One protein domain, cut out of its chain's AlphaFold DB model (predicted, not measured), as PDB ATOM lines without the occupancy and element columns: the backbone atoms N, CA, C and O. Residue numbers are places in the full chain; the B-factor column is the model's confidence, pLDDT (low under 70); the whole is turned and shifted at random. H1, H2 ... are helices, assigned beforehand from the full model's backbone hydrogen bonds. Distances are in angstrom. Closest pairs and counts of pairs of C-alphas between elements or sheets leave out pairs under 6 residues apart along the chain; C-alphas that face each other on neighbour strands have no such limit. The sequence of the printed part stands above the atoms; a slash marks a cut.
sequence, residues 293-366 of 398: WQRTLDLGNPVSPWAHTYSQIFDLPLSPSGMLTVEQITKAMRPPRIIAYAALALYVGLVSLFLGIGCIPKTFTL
ATOM      1  N   TRP A 293      12.210 -14.283 -18.629       75.50
ATOM      2  CA  TRP A 293      12.951 -14.433 -17.389       75.50
ATOM      3  C   TRP A 293      14.087 -15.447 -17.517       75.50
ATOM      4  O   TRP A 293      15.221 -15.164 -17.136       75.50
ATOM      5  N   GLN A 294      13.807 -16.594 -18.125       73.06
ATOM      6  CA  GLN A 294      14.795 -17.639 -18.337       73.06
ATOM      7  C   GLN A 294      15.949 -17.147 -19.224       73.06
ATOM      8  O   GLN A 294      17.108 -17.269 -18.841       73.06
ATOM      9  N   ARG A 295      15.644 -16.423 -20.310       73.94
ATOM     10  CA  ARG A 295      16.661 -15.715 -21.110       73.94
ATOM     11  C   ARG A 295      17.476 -14.712 -20.294       73.94
ATOM     12  O   ARG A 295      18.658 -14.535 -20.560       73.94
ATOM     13  N   THR A 296      16.859 -14.047 -19.318       75.12
ATOM     14  CA  THR A 296      17.553 -13.096 -18.432       75.12
ATOM     15  C   THR A 296      18.546 -13.808 -17.517       75.12
ATOM     16  O   THR A 296      19.650 -13.310 -17.315       75.12
ATOM     17  N   LEU A 297      18.196 -14.993 -17.013       72.94
ATOM     18  CA  LEU A 297      19.128 -15.835 -16.261       72.94
ATOM     19  C   LEU A 297      20.268 -16.360 -17.150       72.94
ATOM     20  O   LEU A 297      21.421 -16.393 -16.711       72.94
ATOM     21  N   ASP A 298      19.958 -16.703 -18.401       67.94
ATOM     22  CA  ASP A 298      20.918 -17.234 -19.378       67.94
ATOM     23  C   ASP A 298      21.834 -16.164 -20.003       67.94
ATOM     24  O   ASP A 298      22.908 -16.498 -20.498       67.94
ATOM     25  N   LEU A 299      21.471 -14.874 -19.929       69.56
ATOM     26  CA  LEU A 299      22.351 -13.735 -20.259       69.56
ATOM     27  C   LEU A 299      23.575 -13.646 -19.326       69.56
ATOM     28  O   LEU A 299      24.523 -12.902 -19.593       69.56
ATOM     29  N   GLY A 300      23.557 -14.394 -18.223       66.38
ATOM     30  CA  GLY A 300      24.657 -14.517 -17.289       66.38
ATOM     31  C   GLY A 300      25.942 -15.083 -17.885       66.38
ATOM     32  O   GLY A 300      25.944 -15.821 -18.865       66.38
ATOM     33  N   ASN A 301      27.068 -14.799 -17.227       72.50
ATOM     34  CA  ASN A 301      28.297 -15.539 -17.492       72.50
ATOM     35  C   ASN A 301      28.044 -17.023 -17.158       72.50
ATOM     36  O   ASN A 301      27.738 -17.321 -16.007       72.50
ATOM     37  N   PRO A 302      28.196 -17.966 -18.100       74.38
ATOM     38  CA  PRO A 302      27.924 -19.383 -17.858       74.38
ATOM     39  C   PRO A 302      28.881 -20.033 -16.854       74.38
ATOM     40  O   PRO A 302      28.628 -21.146 -16.412       74.38
ATOM     41  N   VAL A 303      29.984 -19.362 -16.511       75.81
ATOM     42  CA  VAL A 303      30.899 -19.771 -15.433       75.81
ATOM     43  C   VAL A 303      30.392 -19.349 -14.053       75.81
ATOM     44  O   VAL A 303      30.793 -19.918 -13.047       75.81
ATOM     45  N   SER A 304      29.534 -18.336 -13.997       74.81
ATOM     46  CA  SER A 304      28.934 -17.821 -12.768       74.81
ATOM     47  C   SER A 304      27.460 -17.505 -13.046       74.81
ATOM     48  O   SER A 304      27.099 -16.327 -13.187       74.81
ATOM     49  N   PRO A 305      26.624 -18.541 -13.250       76.81
ATOM     50  CA  PRO A 305      25.242 -18.352 -13.655       76.81
ATOM     51  C   PRO A 305      24.475 -17.584 -12.579       76.81
ATOM     52  O   PRO A 305      24.571 -17.878 -11.387       76.81
ATOM     53  N   TRP A 306      23.657 -16.622 -13.008       78.50
ATOM     54  CA  TRP A 306      22.889 -15.781 -12.085       78.50
ATOM     55  C   TRP A 306      21.929 -16.598 -11.223       78.50
ATOM     56  O   TRP A 306      21.662 -16.213 -10.092       78.50
ATOM     57  N   ALA A 307      21.443 -17.739 -11.722       79.06
ATOM     58  CA  ALA A 307      20.598 -18.650 -10.956       79.06
ATOM     59  C   ALA A 307      21.270 -19.092  -9.644       79.06
ATOM     60  O   ALA A 307      20.632 -19.041  -8.596       79.06
ATOM     61  N   HIS A 308      22.561 -19.435  -9.685       77.50
ATOM     62  CA  HIS A 308      23.316 -19.840  -8.500       77.50
ATOM     63  C   HIS A 308      23.589 -18.656  -7.564       77.50
ATOM     64  O   HIS A 308      23.434 -18.745  -6.349       77.50
ATOM     65  N   THR A 309      23.939 -17.499  -8.126       81.62
ATOM     66  CA  THR A 309      24.111 -16.275  -7.333       81.62
ATOM     67  C   THR A 309      22.816 -15.895  -6.611       81.62
ATOM     68  O   THR A 309      22.835 -15.571  -5.428       81.62
ATOM     69  N   TYR A 310      21.670 -15.984  -7.287       82.06
ATOM     70  CA  TYR A 310      20.373 -15.704  -6.680       82.06
ATOM     71  C   TYR A 310      19.959 -16.747  -5.648       82.06
ATOM     72  O   TYR A 310      19.405 -16.362  -4.619       82.06
ATOM     73  N   SER A 311      20.223 -18.036  -5.883       83.31
ATOM     74  CA  SER A 311      19.930 -19.066  -4.886       83.31
ATOM     75  C   SER A 311      20.734 -18.864  -3.609       83.31
ATOM     76  O   SER A 311      20.169 -19.012  -2.534       83.31
ATOM     77  N   GLN A 312      22.008 -18.480  -3.723       84.62
ATOM     78  CA  GLN A 312      22.872 -18.210  -2.571       84.62
ATOM     79  C   GLN A 312      22.478 -16.934  -1.821       84.62
ATOM     80  O   GLN A 312      22.452 -16.929  -0.600       84.62
ATOM     81  N   ILE A 313      22.160 -15.845  -2.530       83.38
ATOM     82  CA  ILE A 313      21.819 -14.562  -1.890       83.38
ATOM     83  C   ILE A 313      20.455 -14.616  -1.186       83.38
ATOM     84  O   ILE A 313      20.251 -13.932  -0.186       83.38
ATOM     85  N   PHE A 314      19.502 -15.377  -1.732       82.94
ATOM     86  CA  PHE A 314      18.124 -15.425  -1.235       82.94
ATOM     87  C   PHE A 314      17.750 -16.744  -0.544       82.94
ATOM     88  O   PHE A 314      16.570 -16.936  -0.250       82.94
ATOM     89  N   ASP A 315      18.713 -17.644  -0.321       84.81
ATOM     90  CA  ASP A 315      18.509 -18.995   0.227       84.81
ATOM     91  C   ASP A 315      17.362 -19.759  -0.463       84.81
ATOM     92  O   ASP A 315      16.494 -20.372   0.166       84.81
ATOM     93  N   LEU A 316      17.320 -19.691  -1.798       85.06
ATOM     94  CA  LEU A 316      16.263 -20.315  -2.595       85.06
ATOM     95  C   LEU A 316      16.679 -21.724  -3.045       85.06
ATOM     96  O   LEU A 316      17.773 -21.889  -3.586       85.06
ATOM     97  N   PRO A 317      15.805 -22.740  -2.906       80.19
ATOM     98  CA  PRO A 317      16.107 -24.083  -3.375       80.19
ATOM     99  C   PRO A 317      16.149 -24.113  -4.906       80.19
ATOM    100  O   PRO A 317      15.180 -23.748  -5.577       80.19
ATOM    101  N   LEU A 318      17.270 -24.573  -5.455       75.12
ATOM    102  CA  LEU A 318      17.409 -24.844  -6.882       75.12
ATOM    103  C   LEU A 318      16.602 -26.095  -7.250       75.12
ATOM    104  O   LEU A 318      16.667 -27.120  -6.570       75.12
ATOM    105  N   SER A 319      15.859 -26.023  -8.356       69.69
ATOM    106  CA  SER A 319      15.291 -27.214  -8.996       69.69
ATOM    107  C   SER A 319      16.412 -28.206  -9.365       69.69
ATOM    108  O   SER A 319      17.525 -27.758  -9.648       69.69
ATOM    109  N   PRO A 320      16.158 -29.526  -9.465       61.78
ATOM    110  CA  PRO A 320      17.126 -30.495 -10.005       61.78
ATOM    111  C   PRO A 320      17.652 -30.147 -11.410       61.78
ATOM    112  O   PRO A 320      18.717 -30.612 -11.806       61.78
ATOM    113  N   SER A 321      16.941 -29.299 -12.159       61.66
ATOM    114  CA  SER A 321      17.382 -28.729 -13.440       61.66
ATOM    115  C   SER A 321      18.218 -27.441 -13.319       61.66
ATOM    116  O   SER A 321      18.573 -26.845 -14.334       61.66
ATOM    117  N   GLY A 322      18.525 -26.986 -12.100       65.19
ATOM    118  CA  GLY A 322      19.266 -25.750 -11.819       65.19
ATOM    119  C   GLY A 322      18.474 -24.464 -12.085       65.19
ATOM    120  O   GLY A 322      19.065 -23.397 -12.225       65.19
ATOM    121  N   MET A 323      17.144 -24.554 -12.198       68.69
ATOM    122  CA  MET A 323      16.284 -23.434 -12.593       68.69
ATOM    123  C   MET A 323      15.558 -22.796 -11.403       68.69
ATOM    124  O   MET A 323      15.071 -23.505 -10.519       68.69
ATOM    125  N   LEU A 324      15.452 -21.462 -11.419       76.38
ATOM    126  CA  LEU A 324      14.609 -20.681 -10.510       76.38
ATOM    127  C   LEU A 324      13.375 -20.146 -11.232       76.38
ATOM    128  O   LEU A 324      13.484 -19.545 -12.301       76.38
ATOM    129  N   THR A 325      12.219 -20.290 -10.589       78.06
ATOM    130  CA  THR A 325      10.950 -19.769 -11.115       78.06
ATOM    131  C   THR A 325      10.823 -18.260 -10.894       78.06
ATOM    132  O   THR A 325      11.286 -17.717  -9.881       78.06
ATOM    133  N   VAL A 326      10.125 -17.574 -11.810       77.31
ATOM    134  CA  VAL A 326       9.830 -16.129 -11.698       77.31
ATOM    135  C   VAL A 326       9.150 -15.787 -10.373       77.31
ATOM    136  O   VAL A 326       9.416 -14.741  -9.774       77.31
ATOM    137  N   GLU A 327       8.256 -16.656  -9.905       80.88
ATOM    138  CA  GLU A 327       7.449 -16.420  -8.709       80.88
ATOM    139  C   GLU A 327       8.298 -16.421  -7.430       80.88
ATOM    140  O   GLU A 327       8.174 -15.503  -6.613       80.88
ATOM    141  N   GLN A 328       9.215 -17.386  -7.294       82.25
ATOM    142  CA  GLN A 328      10.140 -17.471  -6.157       82.25
ATOM    143  C   GLN A 328      11.009 -16.214  -6.053       82.25
ATOM    144  O   GLN A 328      11.091 -15.598  -4.988       82.25
ATOM    145  N   ILE A 329      11.586 -15.779  -7.174       80.81
ATOM    146  CA  ILE A 329      12.453 -14.596  -7.207       80.81
ATOM    147  C   ILE A 329      11.649 -13.323  -6.991       80.81
ATOM    148  O   ILE A 329      12.070 -12.449  -6.241       80.81
ATOM    149  N   THR A 330      10.465 -13.205  -7.591       80.81
ATOM    150  CA  THR A 330       9.614 -12.025  -7.396       80.81
ATOM    151  C   THR A 330       9.214 -11.870  -5.932       80.81
ATOM    152  O   THR A 330       9.164 -10.743  -5.435       80.81
ATOM    153  N   LYS A 331       8.966 -12.979  -5.227       85.50
ATOM    154  CA  LYS A 331       8.686 -12.975  -3.789       85.50
ATOM    155  C   LYS A 331       9.921 -12.573  -2.975       85.50
ATOM    156  O   LYS A 331       9.799 -11.684  -2.133       85.50
ATOM    157  N   ALA A 332      11.086 -13.153  -3.268       83.69
ATOM    158  CA  ALA A 332      12.349 -12.839  -2.591       83.69
ATOM    159  C   ALA A 332      12.823 -11.390  -2.831       83.69
ATOM    160  O   ALA A 332      13.347 -10.742  -1.932       83.69
ATOM    161  N   MET A 333      12.554 -10.835  -4.015       80.25
ATOM    162  CA  MET A 333      12.949  -9.479  -4.416       80.25
ATOM    163  C   MET A 333      12.015  -8.374  -3.902       80.25
ATOM    164  O   MET A 333      12.295  -7.196  -4.137       80.25
ATOM    165  N   ARG A 334      10.911  -8.691  -3.206       82.56
ATOM    166  CA  ARG A 334       9.989  -7.660  -2.684       82.56
ATOM    167  C   ARG A 334      10.679  -6.668  -1.733       82.56
ATOM    168  O   ARG A 334      10.559  -5.472  -1.998       82.56
ATOM    169  N   PRO A 335      11.407  -7.098  -0.683       81.12
ATOM    170  CA  PRO A 335      12.069  -6.158   0.221       81.12
ATOM    171  C   PRO A 335      13.139  -5.300  -0.482       81.12
ATOM    172  O   PRO A 335      13.059  -4.076  -0.360       81.12
ATOM    173  N   PRO A 336      14.058  -5.863  -1.302       77.38
ATOM    174  CA  PRO A 336      15.010  -5.063  -2.072       77.38
ATOM    175  C   PRO A 336      14.350  -4.044  -3.003       77.38
ATOM    176  O   PRO A 336      14.837  -2.924  -3.111       77.38
ATOM    177  N   ARG A 337      13.224  -4.386  -3.648       78.50
ATOM    178  CA  ARG A 337      12.484  -3.431  -4.493       78.50
ATOM    179  C   ARG A 337      11.917  -2.269  -3.687       78.50
ATOM    180  O   ARG A 337      12.003  -1.136  -4.144       78.50
ATOM    181  N   ILE A 338      11.363  -2.528  -2.503       80.19
ATOM    182  CA  ILE A 338      10.853  -1.464  -1.624       80.19
ATOM    183  C   ILE A 338      11.999  -0.543  -1.200       80.19
ATOM    184  O   ILE A 338      11.860   0.674  -1.293       80.19
ATOM    185  N   ILE A 339      13.146  -1.109  -0.811       78.06
ATOM    186  CA  ILE A 339      14.344  -0.333  -0.462       78.06
ATOM    187  C   ILE A 339      14.831   0.475  -1.668       78.06
ATOM    188  O   ILE A 339      15.129   1.653  -1.520       78.06
ATOM    189  N   ALA A 340      14.866  -0.116  -2.863       71.38
ATOM    190  CA  ALA A 340      15.273   0.577  -4.083       71.38
ATOM    191  C   ALA A 340      14.328   1.738  -4.428       71.38
ATOM    192  O   ALA A 340      14.799   2.818  -4.770       71.38
ATOM    193  N   TYR A 341      13.010   1.557  -4.291       76.94
ATOM    194  CA  TYR A 341      12.041   2.636  -4.491       76.94
ATOM    195  C   TYR A 341      12.154   3.725  -3.427       76.94
ATOM    196  O   TYR A 341      12.112   4.902  -3.774       76.94
ATOM    197  N   ALA A 342      12.355   3.359  -2.161       78.62
ATOM    198  CA  ALA A 342      12.587   4.320  -1.088       78.62
ATOM    199  C   ALA A 342      13.892   5.103  -1.304       78.62
ATOM    200  O   ALA A 342      13.904   6.323  -1.170       78.62
ATOM    201  N   ALA A 343      14.970   4.426  -1.703       69.25
ATOM    202  CA  ALA A 343      16.256   5.041  -2.017       69.25
ATOM    203  C   ALA A 343      16.171   5.942  -3.256       69.25
ATOM    204  O   ALA A 343      16.734   7.033  -3.247       69.25
ATOM    205  N   LEU A 344      15.441   5.532  -4.299       73.38
ATOM    206  CA  LEU A 344      15.188   6.362  -5.476       73.38
ATOM    207  C   LEU A 344      14.358   7.594  -5.111       73.38
ATOM    208  O   LEU A 344      14.714   8.696  -5.513       73.38
ATOM    209  N   ALA A 345      13.288   7.432  -4.330       75.38
ATOM    210  CA  ALA A 345      12.470   8.544  -3.857       75.38
ATOM    211  C   ALA A 345      13.284   9.508  -2.985       75.38
ATOM    212  O   ALA A 345      13.178  10.720  -3.157       75.38
ATOM    213  N   LEU A 346      14.145   8.986  -2.107       77.69
ATOM    214  CA  LEU A 346      15.065   9.785  -1.302       77.69
ATOM    215  C   LEU A 346      16.095  10.507  -2.177       77.69
ATOM    216  O   LEU A 346      16.333  11.689  -1.967       77.69
ATOM    217  N   TYR A 347      16.686   9.831  -3.162       71.75
ATOM    218  CA  TYR A 347      17.654  10.426  -4.082       71.75
ATOM    219  C   TYR A 347      17.015  11.527  -4.928       71.75
ATOM    220  O   TYR A 347      17.545  12.629  -4.992       71.75
ATOM    221  N   VAL A 348      15.852  11.265  -5.533       72.00
ATOM    222  CA  VAL A 348      15.090  12.265  -6.293       72.00
ATOM    223  C   VAL A 348      14.660  13.408  -5.380       72.00
ATOM    224  O   VAL A 348      14.779  14.564  -5.778       72.00
ATOM    225  N   GLY A 349      14.222  13.112  -4.156       76.00
ATOM    226  CA  GLY A 349      13.890  14.109  -3.143       76.00
ATOM    227  C   GLY A 349      15.085  14.987  -2.784       76.00
ATOM    228  O   GLY A 349      14.959  16.202  -2.803       76.00
ATOM    229  N   LEU A 350      16.259  14.396  -2.543       70.88
ATOM    230  CA  LEU A 350      17.503  15.115  -2.266       70.88
ATOM    231  C   LEU A 350      17.951  15.944  -3.467       70.88
ATOM    232  O   LEU A 350      18.240  17.118  -3.299       70.88
ATOM    233  N   VAL A 351      17.977  15.384  -4.677       68.12
ATOM    234  CA  VAL A 351      18.343  16.125  -5.896       68.12
ATOM    235  C   VAL A 351      17.365  17.272  -6.145       68.12
ATOM    236  O   VAL A 351      17.802  18.379  -6.427       68.12
ATOM    237  N   SER A 352      16.060  17.048  -5.981       71.50
ATOM    238  CA  SER A 352      15.038  18.095  -6.122       71.50
ATOM    239  C   SER A 352      15.156  19.150  -5.025       71.50
ATOM    240  O   SER A 352      14.992  20.330  -5.304       71.50
ATOM    241  N   LEU A 353      15.491  18.749  -3.795       71.69
ATOM    242  CA  LEU A 353      15.792  19.655  -2.689       71.69
ATOM    243  C   LEU A 353      17.046  20.478  -2.996       71.69
ATOM    244  O   LEU A 353      17.019  21.683  -2.819       71.69
ATOM    245  N   PHE A 354      18.121  19.874  -3.506       66.62
ATOM    246  CA  PHE A 354      19.352  20.577  -3.876       66.62
ATOM    247  C   PHE A 354      19.158  21.502  -5.082       66.62
ATOM    248  O   PHE A 354      19.675  22.614  -5.069       66.62
ATOM    249  N   LEU A 355      18.381  21.092  -6.089       62.75
ATOM    250  CA  LEU A 355      17.973  21.952  -7.207       62.75
ATOM    251  C   LEU A 355      17.048  23.082  -6.729       62.75
ATOM    252  O   LEU A 355      17.192  24.213  -7.175       62.75
ATOM    253  N   GLY A 356      16.154  22.795  -5.780       60.84
ATOM    254  CA  GLY A 356      15.259  23.766  -5.151       60.84
ATOM    255  C   GLY A 356      15.977  24.748  -4.223       60.84
ATOM    256  O   GLY A 356      15.625  25.918  -4.197       60.84
ATOM    257  N   ILE A 357      17.030  24.320  -3.523       56.84
ATOM    258  CA  ILE A 357      17.958  25.203  -2.795       56.84
ATOM    259  C   ILE A 357      18.841  25.976  -3.794       56.84
ATOM    260  O   ILE A 357      19.237  27.108  -3.526       56.84
ATOM    261  N   GLY A 358      19.095  25.392  -4.971       51.00
ATOM    262  CA  GLY A 358      19.697  26.035  -6.141       51.00
ATOM    263  C   GLY A 358      18.843  27.154  -6.752       51.00
ATOM    264  O   GLY A 358      19.395  28.018  -7.433       51.00
ATOM    265  N   CYS A 359      17.547  27.237  -6.422       52.06
ATOM    266  CA  CYS A 359      16.773  28.480  -6.499       52.06
ATOM    267  C   CYS A 359      17.207  29.411  -5.356       52.06
ATOM    268  O   CYS A 359      16.420  29.764  -4.479       52.06
ATOM    269  N   ILE A 360      18.496  29.755  -5.352       57.03
ATOM    270  CA  ILE A 360      19.132  30.594  -4.348       57.03
ATOM    271  C   ILE A 360      18.325  31.895  -4.262       57.03
ATOM    272  O   ILE A 360      18.212  32.603  -5.271       57.03
ATOM    273  N   PRO A 361      17.747  32.241  -3.095       56.66
ATOM    274  CA  PRO A 361      17.193  33.571  -2.916       56.66
ATOM    275  C   PRO A 361      18.307  34.582  -3.203       56.66
ATOM    276  O   PRO A 361      19.454  34.367  -2.812       56.66
ATOM    277  N   LYS A 362      17.984  35.697  -3.874       57.62
ATOM    278  CA  LYS A 362      18.959  36.750  -4.237       57.62
ATOM    279  C   LYS A 362      19.830  37.220  -3.058       57.62
ATOM    280  O   LYS A 362      20.884  37.803  -3.283       57.62
ATOM    281  N   THR A 363      19.400  36.969  -1.824       63.69
ATOM    282  CA  THR A 363      20.113  37.264  -0.584       63.69
ATOM    283  C   THR A 363      20.082  36.053   0.349       63.69
ATOM    284  O   THR A 363      19.004  35.584   0.712       63.69
ATOM    285  N   PHE A 364      21.254  35.581   0.771       66.00
ATOM    286  CA  PHE A 364      21.407  34.567   1.819       66.00
ATOM    287  C   PHE A 364      21.488  35.252   3.186       66.00
ATOM    288  O   PHE A 364      22.301  36.164   3.363       66.00
ATOM    289  N   THR A 365      20.703  34.815   4.173       75.81
ATOM    290  CA  THR A 365      20.948  35.249   5.555       75.81
ATOM    291  C   THR A 365      22.134  34.480   6.150       75.81
ATOM    292  O   THR A 365      22.506  33.399   5.685       75.81
ATOM    293  N   LEU A 366      22.745  35.015   7.212       73.81
ATOM    294  CA  LEU A 366      23.849  34.343   7.913       73.81
ATOM    295  C   LEU A 366      23.441  32.958   8.448       73.81
ATOM    296  O   LEU A 366      24.272  32.051   8.513       73.81
TER     297      LEU A 366
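This is residues 293 to 366 of the 398 residues of an uncharacterized protein of Echinococcus multilocularis (UniProt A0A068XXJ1). One long helix, H4, sticks out from a small head of three short helices, H1, H2 and H3, with a tail at its far end. The 74 printed residues, with four named helices, H1 to H4 in order, and no named strand, are all helix in class. The whole is extended, radius of gyration of the C-alphas 20.9 A, spanning 68 by 23 by 19 A.

H1, residues 293 to 298, and H2, residues 306 to 314, only just touch, with 3 pairs of C-alphas within 8 A, only at the corner; the closest C-alphas, of Leu 297 and Trp 306, are 5.6 A apart. H3, residues 326 to 332, is close to H2 but not clearly touching, the closest C-alphas, of Phe 314 and Ala 332, being 6.5 A apart, at a shallow tilt of 32 degrees, the same way. H4, residues 334 to 357, and H3 meet only through their link; H4 is apart from H1 and H2. In the four helices every O i to N i+4 pair is within hydrogen-bond range.

H1 begins at C-alpha 293 (12.951, -14.433, -17.389). H4, 33.8 A long, ends at C-alpha 357 (17.958, 25.203, -2.795).

The printed part has no cut. The link H2 to H3 is long. Residues 354 to 364 are among those under pLDDT 70.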